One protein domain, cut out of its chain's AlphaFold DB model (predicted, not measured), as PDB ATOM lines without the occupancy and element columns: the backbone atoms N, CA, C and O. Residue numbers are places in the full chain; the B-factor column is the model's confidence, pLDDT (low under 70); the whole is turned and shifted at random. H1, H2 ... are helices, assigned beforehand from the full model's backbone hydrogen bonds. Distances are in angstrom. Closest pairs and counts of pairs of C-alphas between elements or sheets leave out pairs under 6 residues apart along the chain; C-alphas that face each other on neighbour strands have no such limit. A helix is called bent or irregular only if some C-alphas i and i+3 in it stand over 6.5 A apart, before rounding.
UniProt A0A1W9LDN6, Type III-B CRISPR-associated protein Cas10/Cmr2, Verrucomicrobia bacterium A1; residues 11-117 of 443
ATOM      1  N   PRO A  11     -36.856   1.646 -11.905       91.44
ATOM      2  CA  PRO A  11     -37.302   3.037 -11.945       91.44
ATOM      3  C   PRO A  11     -36.640   3.935 -10.896       91.44
ATOM      4  O   PRO A  11     -36.381   5.098 -11.208       91.44
ATOM      5  N   ASP A  12     -36.315   3.409  -9.713       91.50
ATOM      6  CA  ASP A  12     -35.567   4.161  -8.706       91.50
ATOM      7  C   ASP A  12     -34.181   4.565  -9.223       91.50
ATOM      8  O   ASP A  12     -33.828   5.743  -9.168       91.50
ATOM      9  N   VAL A  13     -33.438   3.623  -9.820       92.88
ATOM     10  CA  VAL A  13     -32.118   3.909 -10.409       92.88
ATOM     11  C   VAL A  13     -32.220   4.919 -11.547       92.88
ATOM     12  O   VAL A  13     -31.391   5.816 -11.644       92.88
ATOM     13  N   ALA A  14     -33.247   4.824 -12.398       92.12
ATOM     14  CA  ALA A  14     -33.446   5.791 -13.480       92.12
ATOM     15  C   ALA A  14     -33.550   7.232 -12.952       92.12
ATOM     16  O   ALA A  14     -33.021   8.145 -13.578       92.12
ATOM     17  N   ALA A  15     -34.189   7.420 -11.793       89.88
ATOM     18  CA  ALA A  15     -34.396   8.709 -11.139       89.88
ATOM     19  C   ALA A  15     -33.386   9.009 -10.011       89.88
ATOM     20  O   ALA A  15     -33.592   9.954  -9.247       89.88
ATOM     21  N   GLY A  16     -32.288   8.251  -9.921       84.62
ATOM     22  CA  GLY A  16     -31.354   8.308  -8.796       84.62
ATOM     23  C   GLY A  16     -30.695   9.672  -8.581       84.62
ATOM     24  O   GLY A  16     -30.564  10.100  -7.444       84.62
ATOM     25  N   MET A  17     -30.334  10.392  -9.648       86.38
ATOM     26  CA  MET A  17     -29.805  11.764  -9.536       86.38
ATOM     27  C   MET A  17     -30.897  12.832  -9.416       86.38
ATOM     28  O   MET A  17     -30.682  13.892  -8.831       86.38
ATOM     29  N   TRP A  18     -32.084  12.547  -9.956       90.06
ATOM     30  CA  TRP A  18     -33.214  13.474  -9.935       90.06
ATOM     31  C   TRP A  18     -33.695  13.734  -8.505       90.06
ATOM     32  O   TRP A  18     -34.058  14.861  -8.183       90.06
ATOM     33  N   ILE A  19     -33.678  12.719  -7.635       87.38
ATOM     34  CA  ILE A  19     -34.158  12.865  -6.253       87.38
ATOM     35  C   ILE A  19     -33.302  13.854  -5.447       87.38
ATOM     36  O   ILE A  19     -33.852  14.695  -4.734       87.38
ATOM     37  N   ASP A  20     -31.979  13.810  -5.634       84.94
ATOM     38  CA  ASP A  20     -31.024  14.696  -4.968       84.94
ATOM     39  C   ASP A  20     -31.219  16.146  -5.454       84.94
ATOM     40  O   ASP A  20     -31.388  17.062  -4.647       84.94
ATOM     41  N   GLU A  21     -31.333  16.346  -6.775       85.94
ATOM     42  CA  GLU A  21     -31.592  17.659  -7.388       85.94
ATOM     43  C   GLU A  21     -32.915  18.279  -6.907       85.94
ATOM     44  O   GLU A  21     -33.011  19.486  -6.668       85.94
ATOM     45  N   VAL A  22     -33.962  17.464  -6.776       86.25
ATOM     46  CA  VAL A  22     -35.281  17.918  -6.329       86.25
ATOM     47  C   VAL A  22     -35.263  18.293  -4.857       86.25
ATOM     48  O   VAL A  22     -35.823  19.333  -4.506       86.25
ATOM     49  N   ALA A  23     -34.628  17.483  -4.009       85.62
ATOM     50  CA  ALA A  23     -34.528  17.760  -2.583       85.62
ATOM     51  C   ALA A  23     -33.791  19.080  -2.316       85.62
ATOM     52  O   ALA A  23     -34.285  19.906  -1.546       85.62
ATOM     53  N   ASP A  24     -32.680  19.326  -3.013       84.88
ATOM     54  CA  ASP A  24     -31.904  20.561  -2.864       84.88
ATOM     55  C   ASP A  24     -32.700  21.799  -3.329       84.88
ATOM     56  O   ASP A  24     -32.638  22.862  -2.711       84.88
ATOM     57  N   ARG A  25     -33.544  21.652  -4.361       83.94
ATOM     58  CA  ARG A  25     -34.416  22.732  -4.862       83.94
ATOM     59  C   ARG A  25     -35.597  23.074  -3.958       83.94
ATOM     60  O   ARG A  25     -36.156  24.164  -4.097       83.94
ATOM     61  N   MET A  26     -36.018  22.189  -3.051       80.56
ATOM     62  CA  MET A  26     -37.199  22.449  -2.212       80.56
ATOM     63  C   MET A  26     -37.024  23.654  -1.288       80.56
ATOM     64  O   MET A  26     -37.970  24.421  -1.098       80.56
ATOM     65  N   GLY A  27     -35.815  23.861  -0.757       72.31
ATOM     66  CA  GLY A  27     -35.517  25.018   0.091       72.31
ATOM     67  C   GLY A  27     -35.642  26.351  -0.654       72.31
ATOM     68  O   GLY A  27     -36.110  27.343  -0.091       72.31
ATOM     69  N   ASP A  28     -35.285  26.370  -1.938       79.69
ATOM     70  CA  ASP A  28     -35.423  27.548  -2.798       79.69
ATOM     71  C   ASP A  28     -36.872  27.766  -3.235       79.69
ATOM     72  O   ASP A  28     -37.335  28.905  -3.342       79.69
ATOM     73  N   LEU A  29     -37.624  26.684  -3.440       80.44
ATOM     74  CA  LEU A  29     -39.037  26.735  -3.810       80.44
ATOM     75  C   LEU A  29     -39.896  27.439  -2.770       80.44
ATOM     76  O   LEU A  29     -40.702  28.295  -3.134       80.44
ATOM     77  N   LEU A  30     -39.681  27.129  -1.491       80.19
ATOM     78  CA  LEU A  30     -40.389  27.779  -0.391       80.19
ATOM     79  C   LEU A  30     -40.186  29.304  -0.403       80.19
ATOM     80  O   LEU A  30     -41.117  30.062  -0.154       80.19
ATOM     81  N   LYS A  31     -38.981  29.767  -0.756       82.56
ATOM     82  CA  LYS A  31     -38.640  31.199  -0.807       82.56
ATOM     83  C   LYS A  31     -39.152  31.896  -2.067       82.56
ATOM     84  O   LYS A  31     -39.428  33.092  -2.036       82.56
ATOM     85  N   THR A  32     -39.221  31.177  -3.185       83.88
ATOM     86  CA  THR A  32     -39.477  31.760  -4.512       83.88
ATOM     87  C   THR A  32     -40.937  31.665  -4.946       83.88
ATOM     88  O   THR A  32     -41.408  32.532  -5.679       83.88
ATOM     89  N   SER A  33     -41.677  30.636  -4.519       86.69
ATOM     90  CA  SER A  33     -43.075  30.447  -4.907       86.69
ATOM     91  C   SER A  33     -43.836  29.542  -3.936       86.69
ATOM     92  O   SER A  33     -43.853  28.318  -4.089       86.69
ATOM     93  N   GLN A  34     -44.573  30.154  -3.004       87.88
ATOM     94  CA  GLN A  34     -45.469  29.429  -2.094       87.88
ATOM     95  C   GLN A  34     -46.452  28.496  -2.835       87.88
ATOM     96  O   GLN A  34     -46.528  27.326  -2.473       87.88
ATOM     97  N   PRO A  35     -47.120  28.904  -3.939       89.00
ATOM     98  CA  PRO A  35     -48.024  28.000  -4.658       89.00
ATOM     99  C   PRO A  35     -47.332  26.769  -5.264       89.00
ATOM    100  O   PRO A  35     -47.956  25.716  -5.415       89.00
ATOM    101  N   ALA A  36     -46.063  26.893  -5.666       87.88
ATOM    102  CA  ALA A  36     -45.282  25.764  -6.166       87.88
ATOM    103  C   ALA A  36     -44.909  24.815  -5.022       87.88
ATOM    104  O   ALA A  36     -45.050  23.597  -5.162       87.88
ATOM    105  N   PHE A  37     -44.493  25.383  -3.890       90.94
ATOM    106  CA  PHE A  37     -44.177  24.642  -2.679       90.94
ATOM    107  C   PHE A  37     -45.396  23.885  -2.134       90.94
ATOM    108  O   PHE A  37     -45.302  22.687  -1.881       90.94
ATOM    109  N   ASP A  38     -46.567  24.520  -2.065       91.88
ATOM    110  CA  ASP A  38     -47.806  23.888  -1.593       91.88
ATOM    111  C   ASP A  38     -48.183  22.668  -2.447       91.88
ATOM    112  O   ASP A  38     -48.607  21.633  -1.928       91.88
ATOM    113  N   LYS A  39     -47.978  22.747  -3.769       92.69
ATOM    114  CA  LYS A  39     -48.187  21.614  -4.684       92.69
ATOM    115  C   LYS A  39     -47.163  20.500  -4.471       92.69
ATOM    116  O   LYS A  39     -47.537  19.330  -4.539       92.69
ATOM    117  N   ALA A  40     -45.900  20.839  -4.211       91.25
ATOM    118  CA  ALA A  40     -44.868  19.857  -3.885       91.25
ATOM    119  C   ALA A  40     -45.185  19.143  -2.561       91.25
ATOM    120  O   ALA A  40     -45.180  17.913  -2.508       91.25
ATOM    121  N   MET A  41     -45.569  19.903  -1.532       93.25
ATOM    122  CA  MET A  41     -46.008  19.388  -0.236       93.25
ATOM    123  C   MET A  41     -47.237  18.482  -0.376       93.25
ATOM    124  O   MET A  41     -47.270  17.383   0.180       93.25
ATOM    125  N   ALA A  42     -48.235  18.897  -1.163       95.00
ATOM    126  CA  ALA A  42     -49.424  18.095  -1.438       95.00
ATOM    127  C   ALA A  42     -49.077  16.767  -2.130       95.00
ATOM    128  O   ALA A  42     -49.608  15.725  -1.744       95.00
ATOM    129  N   ALA A  43     -48.160  16.780  -3.103       94.75
ATOM    130  CA  ALA A  43     -47.678  15.564  -3.751       94.75
ATOM    131  C   ALA A  43     -46.947  14.639  -2.764       94.75
ATOM    132  O   ALA A  43     -47.279  13.456  -2.700       94.75
ATOM    133  N   CYS A  44     -46.032  15.163  -1.943       94.19
ATOM    134  CA  CYS A  44     -45.295  14.367  -0.954       94.19
ATOM    135  C   CYS A  44     -46.233  13.745   0.093       94.19
ATOM    136  O   CYS A  44     -46.136  12.556   0.389       94.19
ATOM    137  N   ARG A  45     -47.211  14.507   0.601       95.50
ATOM    138  CA  ARG A  45     -48.236  13.992   1.527       95.50
ATOM    139  C   ARG A  45     -49.117  12.927   0.882       95.50
ATOM    140  O   ARG A  45     -49.410  11.914   1.515       95.50
ATOM    141  N   ALA A  46     -49.517  13.125  -0.375       96.12
ATOM    142  CA  ALA A  46     -50.294  12.134  -1.110       96.12
ATOM    143  C   ALA A  46     -49.500  10.829  -1.292       96.12
ATOM    144  O   ALA A  46     -50.055   9.758  -1.044       96.12
ATOM    145  N   ILE A  47     -48.219  10.918  -1.674       95.12
ATOM    146  CA  ILE A  47     -47.310   9.767  -1.780       95.12
ATOM    147  C   ILE A  47     -47.215   9.052  -0.433       95.12
ATOM    148  O   ILE A  47     -47.494   7.856  -0.365       95.12
ATOM    149  N   HIS A  48     -46.884   9.778   0.639       94.88
ATOM    150  CA  HIS A  48     -46.737   9.219   1.985       94.88
ATOM    151  C   HIS A  48     -47.981   8.428   2.418       94.88
ATOM    152  O   HIS A  48     -47.866   7.289   2.865       94.88
ATOM    153  N   ALA A  49     -49.174   8.992   2.208       95.00
ATOM    154  CA  ALA A  49     -50.436   8.372   2.606       95.00
ATOM    155  C   ALA A  49     -50.780   7.082   1.835       95.00
ATOM    156  O   ALA A  49     -51.543   6.259   2.340       95.00
ATOM    157  N   HIS A  50     -50.253   6.893   0.620       94.62
ATOM    158  CA  HIS A  50     -50.649   5.783  -0.259       94.62
ATOM    159  C   HIS A  50     -49.520   4.795  -0.584       94.62
ATOM    160  O   HIS A  50     -49.812   3.721  -1.114       94.62
ATOM    161  N   ALA A  51     -48.263   5.115  -0.261       91.56
ATOM    162  CA  ALA A  51     -47.076   4.326  -0.605       91.56
ATOM    163  C   ALA A  51     -47.196   2.851  -0.189       91.56
ATOM    164  O   ALA A  51     -47.062   1.962  -1.033       91.56
ATOM    165  N   GLY A  52     -47.573   2.591   1.068       88.44
ATOM    166  CA  GLY A  52     -47.716   1.224   1.581       88.44
ATOM    167  C   GLY A  52     -48.744   0.387   0.807       88.44
ATOM    168  O   GLY A  52     -48.548  -0.807   0.597       88.44
ATOM    169  N   GLY A  53     -49.803   1.012   0.280       87.75
ATOM    170  CA  GLY A  53     -50.801   0.332  -0.551       87.75
ATOM    171  C   GLY A  53     -50.277  -0.108  -1.924       87.75
ATOM    172  O   GLY A  53     -50.900  -0.957  -2.569       87.75
ATOM    173  N   PHE A  54     -49.154   0.454  -2.372       89.38
ATOM    174  CA  PHE A  54     -48.502   0.185  -3.656       89.38
ATOM    175  C   PHE A  54     -47.167  -0.560  -3.504       89.38
ATOM    176  O   PHE A  54     -46.433  -0.683  -4.477       89.38
ATOM    177  N   GLY A  55     -46.871  -1.095  -2.312       86.38
ATOM    178  CA  GLY A  55     -45.637  -1.846  -2.055       86.38
ATOM    179  C   GLY A  55     -44.386  -0.974  -1.937       86.38
ATOM    180  O   GLY A  55     -43.289  -1.510  -1.862       86.38
ATOM    181  N   LEU A  56     -44.550   0.351  -1.898       87.56
ATOM    182  CA  LEU A  56     -43.466   1.298  -1.663       87.56
ATOM    183  C   LEU A  56     -43.284   1.483  -0.157       87.56
ATOM    184  O   LEU A  56     -44.270   1.552   0.582       87.56
ATOM    185  N   ARG A  57     -42.037   1.606   0.301       82.06
ATOM    186  CA  ARG A  57     -41.735   1.894   1.708       82.06
ATOM    187  C   ARG A  57     -41.953   3.387   1.996       82.06
ATOM    188  O   ARG A  57     -41.217   4.209   1.455       82.06
ATOM    189  N   PRO A  58     -42.953   3.776   2.809       75.00
ATOM    190  CA  PRO A  58     -43.075   5.160   3.242       75.00
ATOM    191  C   PRO A  58     -41.980   5.494   4.262       75.00
ATOM    192  O   PRO A  58     -41.610   4.655   5.083       75.00
ATOM    193  N   SER A  59     -41.523   6.748   4.264       76.31
ATOM    194  CA  SER A  59     -40.797   7.294   5.417       76.31
ATOM    195  C   SER A  59     -41.657   7.191   6.682       76.31
ATOM    196  O   SER A  59     -42.884   7.236   6.599       76.31
ATOM    197  N   VAL A  60     -41.016   7.070   7.847       79.00
ATOM    198  CA  VAL A  60     -41.692   6.900   9.145       79.00
ATOM    199  C   VAL A  60     -42.591   8.094   9.469       79.00
ATOM    200  O   VAL A  60     -43.711   7.914   9.942       79.00
ATOM    201  N   ASN A  61     -42.117   9.306   9.177       86.31
ATOM    202  CA  ASN A  61     -42.831  10.543   9.468       86.31
ATOM    203  C   ASN A  61     -43.411  11.153   8.189       86.31
ATOM    204  O   ASN A  61     -42.816  11.070   7.109       86.31
ATOM    205  N   ALA A  62     -44.578  11.782   8.320       88.44
ATOM    206  CA  ALA A  62     -45.171  12.562   7.243       88.44
ATOM    207  C   ALA A  62     -44.320  13.815   6.958       88.44
ATOM    208  O   ALA A  62     -43.756  14.379   7.894       88.44
ATOM    209  N   PRO A  63     -44.243  14.272   5.696       91.19
ATOM    210  CA  PRO A  63     -43.476  15.460   5.356       91.19
ATOM    211  C   PRO A  63     -44.163  16.734   5.864       91.19
ATOM    212  O   PRO A  63     -45.376  16.934   5.691       91.19
ATOM    213  N   ASP A  64     -43.357  17.626   6.429       91.75
ATOM    214  CA  ASP A  64     -43.716  18.993   6.800       91.75
ATOM    215  C   ASP A  64     -42.721  20.000   6.201       91.75
ATOM    216  O   ASP A  64     -41.789  19.630   5.489       91.75
ATOM    217  N   GLU A  65     -42.940  21.292   6.443       86.56
ATOM    218  CA  GLU A  65     -42.134  22.360   5.841       86.56
ATOM    219  C   GLU A  65     -40.645  22.296   6.201       86.56
ATOM    220  O   GLU A  65     -39.811  22.705   5.397       86.56
ATOM    221  N   GLN A  66     -40.309  21.777   7.383       86.81
ATOM    222  CA  GLN A  66     -38.936  21.676   7.872       86.81
ATOM    223  C   GLN A  66     -38.271  20.377   7.412       86.81
ATOM    224  O   GLN A  66     -37.066  20.357   7.179       86.81
ATOM    225  N   THR A  67     -39.048  19.303   7.261       88.69
ATOM    226  CA  THR A  67     -38.534  17.950   7.002       88.69
ATOM    227  C   THR A  67     -38.659  17.495   5.549       88.69
ATOM    228  O   THR A  67     -38.115  16.451   5.197       88.69
ATOM    229  N   ILE A  68     -39.344  18.246   4.675       89.31
ATOM    230  CA  ILE A  68     -39.647  17.808   3.301       89.31
ATOM    231  C   ILE A  68     -38.406  17.441   2.478       89.31
ATOM    232  O   ILE A  68     -38.452  16.465   1.735       89.31
ATOM    233  N   ALA A  69     -37.299  18.177   2.603       87.19
ATOM    234  CA  ALA A  69     -36.086  17.889   1.835       87.19
ATOM    235  C   ALA A  69     -35.482  16.529   2.226       87.19
ATOM    236  O   ALA A  69     -35.225  15.693   1.359       87.19
ATOM    237  N   ASP A  70     -35.342  16.274   3.527       87.44
ATOM    238  CA  ASP A  70     -34.855  14.993   4.051       87.44
ATOM    239  C   ASP A  70     -35.844  13.859   3.766       87.44
ATOM    240  O   ASP A  70     -35.454  12.737   3.446       87.44
ATOM    241  N   TRP A  71     -37.144  14.159   3.815       91.12
ATOM    242  CA  TRP A  71     -38.188  13.206   3.464       91.12
ATOM    243  C   TRP A  71     -38.075  12.754   2.005       91.12
ATOM    244  O   TRP A  71     -38.163  11.559   1.738       91.12
ATOM    245  N   ILE A  72     -37.844  13.685   1.072       89.12
ATOM    246  CA  ILE A  72     -37.661  13.380  -0.354       89.12
ATOM    247  C   ILE A  72     -36.429  12.498  -0.559       89.12
ATOM    248  O   ILE A  72     -36.523  11.517  -1.290       89.12
ATOM    249  N   LYS A  73     -35.311  12.788   0.120       86.44
ATOM    250  CA  LYS A  73     -34.079  11.978   0.043       86.44
ATOM    251  C   LYS A  73     -34.283  10.534   0.510       86.44
ATOM    252  O   LYS A  73     -33.617   9.632   0.016       86.44
ATOM    253  N   CYS A  74     -35.217  10.312   1.432       86.19
ATOM    254  CA  CYS A  74     -35.575   8.986   1.933       86.19
ATOM    255  C   CYS A  74     -36.702   8.299   1.140       86.19
ATOM    256  O   CYS A  74     -36.987   7.126   1.382       86.19
ATOM    257  N   ALA A  75     -37.393   9.010   0.248       87.75
ATOM    258  CA  ALA A  75     -38.494   8.453  -0.526       87.75
ATOM    259  C   ALA A  75     -37.970   7.649  -1.724       87.75
ATOM    260  O   ALA A  75     -37.020   8.060  -2.387       87.75
ATOM    261  N   ALA A  76     -38.642   6.544  -2.059       88.81
ATOM    262  CA  ALA A  76     -38.361   5.805  -3.291       88.81
ATOM    263  C   ALA A  76     -38.555   6.734  -4.509       88.81
ATOM    264  O   ALA A  76     -39.672   7.250  -4.685       88.81
ATOM    265  N   PRO A  77     -37.531   6.983  -5.348       89.88
ATOM    266  CA  PRO A  77     -37.654   7.903  -6.479       89.88
ATOM    267  C   PRO A  77     -38.797   7.550  -7.442       89.88
ATOM    268  O   PRO A  77     -39.459   8.439  -7.987       89.88
ATOM    269  N   GLU A  78     -39.120   6.264  -7.602       90.88
ATOM    270  CA  GLU A  78     -40.230   5.815  -8.440       90.88
ATOM    271  C   GLU A  78     -41.603   6.294  -7.956       90.88
ATOM    272  O   GLU A  78     -42.540   6.385  -8.756       90.88
ATOM    273  N   SER A  79     -41.740   6.658  -6.678       91.81
ATOM    274  CA  SER A  79     -42.978   7.200  -6.109       91.81
ATOM    275  C   SER A  79     -43.383   8.543  -6.731       91.81
ATOM    276  O   SER A  79     -44.562   8.899  -6.732       91.81
ATOM    277  N   PHE A  80     -42.443   9.256  -7.352       92.75
ATOM    278  CA  PHE A  80     -42.706  10.484  -8.098       92.75
ATOM    279  C   PHE A  80     -43.125  10.217  -9.554       92.75
ATOM    280  O   PHE A  80     -43.588  11.108 -10.264       92.75
ATOM    281  N   MET A  81     -43.045   8.979 -10.040       91.56
ATOM    282  CA  MET A  81     -43.497   8.652 -11.389       91.56
ATOM    283  C   MET A  81     -45.000   8.358 -11.399       91.56
ATOM    284  O   MET A  81     -45.477   7.401 -10.794       91.56
ATOM    285  N   THR A  82     -45.778   9.109 -12.188       92.00
ATOM    286  CA  THR A  82     -47.243   8.911 -12.281       92.00
ATOM    287  C   THR A  82     -47.640   7.486 -12.670       92.00
ATOM    288  O   THR A  82     -48.706   7.004 -12.299       92.00
ATOM    289  N   ALA A  83     -46.793   6.810 -13.442       89.25
ATOM    290  CA  ALA A  83     -47.054   5.458 -13.909       89.25
ATOM    291  C   ALA A  83     -46.815   4.375 -12.835       89.25
ATOM    292  O   ALA A  83     -47.344   3.282 -12.980       89.25
ATOM    293  N   THR A  84     -46.102   4.672 -11.743       90.94
ATOM    294  CA  THR A  84     -45.978   3.781 -10.568       90.94
ATOM    295  C   THR A  84     -47.325   3.591  -9.872       90.94
ATOM    296  O   THR A  84     -47.677   2.504  -9.426       90.94
ATOM    297  N   TRP A  85     -48.156   4.632  -9.893       93.56
ATOM    298  CA  TRP A  85     -49.487   4.652  -9.286       93.56
ATOM    299  C   TRP A  85     -50.579   4.022 -10.154       93.56
ATOM    300  O   TRP A  85     -51.770   4.173  -9.867       93.56
ATOM    301  N   THR A  86     -50.182   3.336 -11.227       89.94
ATOM    302  CA  THR A  86     -51.067   2.599 -12.133       89.94
ATOM    303  C   THR A  86     -50.521   1.179 -12.300       89.94
ATOM    304  O   THR A  86     -49.597   0.954 -13.073       89.94
ATOM    305  N   MET A  87     -51.091   0.210 -11.577       77.50
ATOM    306  CA  MET A  87     -50.690  -1.203 -11.640       77.50
ATOM    307  C   MET A  87     -51.896  -2.079 -11.989       77.50
ATOM    308  O   MET A  87     -52.800  -2.290 -11.175       77.50
ATOM    309  N   GLY A  88     -51.929  -2.594 -13.221       79.12
ATOM    310  CA  GLY A  88     -53.064  -3.366 -13.730       79.12
ATOM    311  C   GLY A  88     -54.360  -2.548 -13.691       79.12
ATOM    312  O   GLY A  88     -54.464  -1.512 -14.342       79.12
ATOM    313  N   LYS A  89     -55.350  -3.001 -12.909       78.50
ATOM    314  CA  LYS A  89     -56.623  -2.281 -12.693       78.50
ATOM    315  C   LYS A  89     -56.572  -1.266 -11.542       78.50
ATOM    316  O   LYS A  89     -57.510  -0.490 -11.382       78.50
ATOM    317  N   ARG A  90     -55.521  -1.280 -10.715       87.06
ATOM    318  CA  ARG A  90     -55.390  -0.386  -9.556       87.06
ATOM    319  C   ARG A  90     -54.816   0.953 -10.004       87.06
ATOM    320  O   ARG A  90     -53.806   0.998 -10.702       87.06
ATOM    321  N   ARG A  91     -55.452   2.039  -9.567       93.06
ATOM    322  CA  ARG A  91     -55.044   3.412  -9.866       93.06
ATOM    323  C   ARG A  91     -55.212   4.291  -8.633       93.06
ATOM    324  O   ARG A  91     -56.288   4.300  -8.045       93.06
ATOM    325  N   CYS A  92     -54.181   5.051  -8.270       95.75
ATOM    326  CA  CYS A  92     -54.277   6.057  -7.210       95.75
ATOM    327  C   CYS A  92     -54.452   7.455  -7.816       95.75
ATOM    328  O   CYS A  92     -53.477   8.166  -8.057       95.75
ATOM    329  N   SER A  93     -55.699   7.848  -8.093       95.31
ATOM    330  CA  SER A  93     -55.994   9.186  -8.626       95.31
ATOM    331  C   SER A  93     -55.471  10.325  -7.738       95.31
ATOM    332  O   SER A  93     -54.836  11.211  -8.302       95.31
ATOM    333  N   PRO A  94     -55.602  10.287  -6.389       96.69
ATOM    334  CA  PRO A  94     -55.090  11.360  -5.531       96.69
ATOM    335  C   PRO A  94     -53.607  11.673  -5.758       96.69
ATOM    336  O   PRO A  94     -53.238  12.836  -5.901       96.69
ATOM    337  N   VAL A  95     -52.758  10.643  -5.859       96.19
ATOM    338  CA  VAL A  95     -51.322  10.848  -6.090       96.19
ATOM    339  C   VAL A  95     -51.042  11.276  -7.527       96.19
ATOM    340  O   VAL A  95     -50.273  12.205  -7.755       96.19
ATOM    341  N   ILE A  96     -51.688  10.641  -8.510       96.06
ATOM    342  CA  ILE A  96     -51.503  10.983  -9.928       96.06
ATOM    343  C   ILE A  96     -51.865  12.447 -10.192       96.06
ATOM    344  O   ILE A  96     -51.137  13.140 -10.904       96.06
ATOM    345  N   ASP A  97     -52.979  12.915  -9.635       96.56
ATOM    346  CA  ASP A  97     -53.461  14.275  -9.842       96.56
ATOM    347  C   ASP A  97     -52.571  15.289  -9.107       96.56
ATOM    348  O   ASP A  97     -52.230  16.321  -9.688       96.56
ATOM    349  N   ALA A  98     -52.082  14.960  -7.903       96.25
ATOM    350  CA  ALA A  98     -51.106  15.783  -7.185       96.25
ATOM    351  C   ALA A  98     -49.767  15.902  -7.939       96.25
ATOM    352  O   ALA A  98     -49.244  17.004  -8.106       96.25
ATOM    353  N   LEU A  99     -49.242  14.797  -8.479       94.94
ATOM    354  CA  LEU A  99     -48.025  14.795  -9.298       94.94
ATOM    355  C   LEU A  99     -48.206  15.596 -10.594       94.94
ATOM    356  O   LEU A  99     -47.348  16.394 -10.965       94.94
ATOM    357  N   ARG A 100     -49.341  15.444 -11.284       94.69
ATOM    358  CA  ARG A 100     -49.654  16.254 -12.474       94.69
ATOM    359  C   ARG A 100     -49.734  17.738 -12.139       94.69
ATOM    360  O   ARG A 100     -49.213  18.558 -12.895       94.69
ATOM    361  N   ALA A 101     -50.352  18.082 -11.009       93.31
ATOM    362  CA  ALA A 101     -50.421  19.456 -10.536       93.31
ATOM    363  C   ALA A 101     -49.020  20.019 -10.253       93.31
ATOM    364  O   ALA A 101     -48.732  21.127 -10.710       93.31
ATOM    365  N   LEU A 102     -48.145  19.252  -9.595       91.56
ATOM    366  CA  LEU A 102     -46.744  19.603  -9.348       91.56
ATOM    367  C   LEU A 102     -45.981  19.864 -10.655       91.56
ATOM    368  O   LEU A 102     -45.404  20.933 -10.842       91.56
ATOM    369  N   TYR A 103     -46.044  18.933 -11.605       91.25
ATOM    370  CA  TYR A 103     -45.314  19.054 -12.868       91.25
ATOM    371  C   TYR A 103     -45.891  20.113 -13.810       91.25
ATOM    372  O   TYR A 103     -45.203  20.559 -14.725       91.25
ATOM    373  N   SER A 104     -47.133  20.554 -13.608       90.25
ATOM    374  CA  SER A 104     -47.721  21.641 -14.400       90.25
ATOM    375  C   SER A 104     -47.182  23.031 -14.040       90.25
ATOM    376  O   SER A 104     -47.386  23.974 -14.806       90.25
ATOM    377  N   VAL A 105     -46.511  23.180 -12.890       87.81
ATOM    378  CA  VAL A 105     -46.064  24.485 -12.394       87.81
ATOM    379  C   VAL A 105     -44.958  25.050 -13.280       87.81
ATOM    380  O   VAL A 105     -43.943  24.396 -13.540       87.81
ATOM    381  N   LYS A 106     -45.149  26.301 -13.710       87.44
ATOM    382  CA  LYS A 106     -44.157  27.074 -14.452       87.44
ATOM    383  C   LYS A 106     -43.899  28.417 -13.775       87.44
ATOM    384  O   LYS A 106     -44.851  29.105 -13.424       87.44
ATOM    385  N   LEU A 107     -42.628  28.791 -13.665       81.00
ATOM    386  CA  LEU A 107     -42.163  30.127 -13.284       81.00
ATOM    387  C   LEU A 107     -41.336  30.671 -14.453       81.00
ATOM    388  O   LEU A 107     -40.512  29.948 -15.014       81.00
ATOM    389  N   ASP A 108     -41.629  31.892 -14.901       79.12
ATOM    390  CA  ASP A 108     -40.989  32.531 -16.066       79.12
ATOM    391  C   ASP A 108     -40.968  31.655 -17.332       79.12
ATOM    392  O   ASP A 108     -39.981  31.551 -18.065       79.12
ATOM    393  N   GLY A 109     -42.078  30.948 -17.570       74.38
ATOM    394  CA  GLY A 109     -42.237  30.038 -18.706       74.38
ATOM    395  C   GLY A 109     -41.431  28.735 -18.608       74.38
ATOM    396  O   GLY A 109     -41.506  27.911 -19.522       74.38
ATOM    397  N   ARG A 110     -40.697  28.506 -17.513       74.62
ATOM    398  CA  ARG A 110     -39.910  27.289 -17.267       74.62
ATOM    399  C   ARG A 110     -40.611  26.394 -16.264       74.62
ATOM    400  O   ARG A 110     -41.159  26.868 -15.277       74.62
ATOM    401  N   GLN A 111     -40.592  25.094 -16.531       80.88
ATOM    402  CA  GLN A 111     -41.103  24.104 -15.592       80.88
ATOM    403  C   GLN A 111     -40.265  24.148 -14.312       80.88
ATOM    404  O   GLN A 111     -39.040  24.108 -14.386       80.88
ATOM    405  N   VAL A 112     -40.935  24.260 -13.167       80.06
ATOM    406  CA  VAL A 112     -40.274  24.418 -11.865       80.06
ATOM    407  C   VAL A 112     -39.615  23.117 -11.420       80.06
ATOM    408  O   VAL A 112     -38.449  23.098 -11.039       80.06
ATOM    409  N   LEU A 113     -40.357  22.017 -11.535       84.00
ATOM    410  CA  LEU A 113     -39.874  20.667 -11.277       84.00
ATOM    411  C   LEU A 113     -40.253  19.781 -12.467       84.00
ATOM    412  O   LEU A 113     -41.448  19.588 -12.722       84.00
ATOM    413  N   PRO A 114     -39.279  19.274 -13.240       84.12
ATOM    414  CA  PRO A 114     -39.564  18.292 -14.271       84.12
ATOM    415  C   PRO A 114     -39.926  16.945 -13.628       84.12
ATOM    416  O   PRO A 114     -39.441  16.641 -12.538       84.12
ATOM    417  N   PRO A 115     -40.756  16.112 -14.281       88.44
ATOM    418  CA  PRO A 115     -40.979  14.748 -13.817       88.44
ATOM    419  C   PRO A 115     -39.685  13.922 -13.903       88.44
ATOM    420  O   PRO A 115     -38.843  14.232 -14.755       88.44
ATOM    421  N   PRO A 116     -39.560  12.853 -13.096       90.19
ATOM    422  CA  PRO A 116     -38.381  12.004 -13.104       90.19
ATOM    423  C   PRO A 116     -38.093  11.412 -14.493       90.19
ATOM    424  O   PRO A 116     -39.033  11.092 -15.239       90.19
ATOM    425  N   PRO A 117     -36.812  11.231 -14.851       89.94
ATOM    426  CA  PRO A 117     -36.433  10.517 -16.063       89.94
ATOM    427  C   PRO A 117     -36.899   9.054 -16.008       89.94
ATOM    428  O   PRO A 117     -36.892   8.403 -14.968       89.94
TER     429      PRO A 117
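What this domain is: This is residues 11 to 117 of the 443 residues of the protein "Type III-B CRISPR-associated protein Cas10/Cmr2" of Verrucomicrobia bacterium A1 (UniProt A0A1W9LDN6). Two long helices, H2 and H3, make a V that is closed where the tight link between them turns, with H4 packed along H2 and H6 packed along H3 on different sides of the V. The short H5 is near the V's open end, where H1 packs on it, and long unnamed stretches run round this helical body. The printed part has 107 residues with six named helices, H1 to H6 in order along the chain, and no named strand; the class is all helix, with 64 residues in the named helices. The whole is compact, with a radius of gyration of the C-alphas of 12.9 A, and spans 38 by 28 by 24 A along its three main axes.

How they stand to each other: H1, residues 11 to 14, and H2, residues 16 to 32, meet only through their link. H2 has a kink of 37 degrees near residue 26; it is neither bent nor irregular, but only just: C-alphas 24 and 27 are 6.5 A apart. H2 and H3, residues 34 to 54, form a helical hairpin, running opposite ways at a steep tilt of 39 degrees. They touch through residues 26 to 30 of H2 and residues 36 to 37 of H3, the closest C-alphas being those of Leu 30 and Phe 37, 5.4 A apart. H3 has a kink of 34 degrees near residue 48 and is irregular, with C-alphas 49 and 52 7.7 A apart. H4, residues 68 to 74, touches H2 at a shallow tilt of 6 degrees, opposite ways; the closest C-alphas are those of Ala 23 and Ala 69, 4.7 A apart. H4 only just touches residues 41 to 44 of H3, with 3 pairs of C-alphas within 8 A, the closest being those of Met 41 and Ile 68 at 7.4 A. H5, residues 77 to 80, touches H1, where the closest C-alphas, those of Asp 12 and Pro 77, are 4.8 A apart. H5 only just touches H3, with 3 pairs of C-alphas within 8 A, the closest being those of Ile 47 and Ser 79 at 6.6 A. H6, residues 93 to 103, touches H3 opposite ways at a shallow tilt of 34 degrees, only just short of steep; the closest C-alphas are those of Ala 43 and Ala 98, 4.9 A apart. H6 is apart from H2 and from H4. Every O i to N i+4 pair is within hydrogen-bond range in H4 and H6, against 9 of 13 in H2 and 14 of 17 in H3; H1 and H5 are too short for such a pair.

Where its parts are: H1 begins at C-alpha 11, (-37.302, 3.037, -11.945). H2 is 25.2 A from first to last C-alpha, and H3, the longest helix by residues, is 29.4 A, from C-alpha 34 at (-45.469, 29.429, -2.094) to C-alpha 54. H4 is 9.8 A long, H5 5.9 A and H1 5.0 A. H6 is 15.1 A long and ends at C-alpha 103, (-45.314, 19.054, -12.868).

The domain as a whole: The C-alphas farthest apart are those of Lys 31 and Lys 89, at 39.8 A, while those of Pro 11 and Pro 117 are 8.6 A apart. The links from H3 to H4, 13 residues, and from H5 to H6, 12 residues, are long. Residues 86 to 87 pair with residues 90 to 91, antiparallel, and residues 106 to 107 likewise with 110 to 111. The printed part has no cut; its mean pLDDT is 88.2, and no printed residue is under 70.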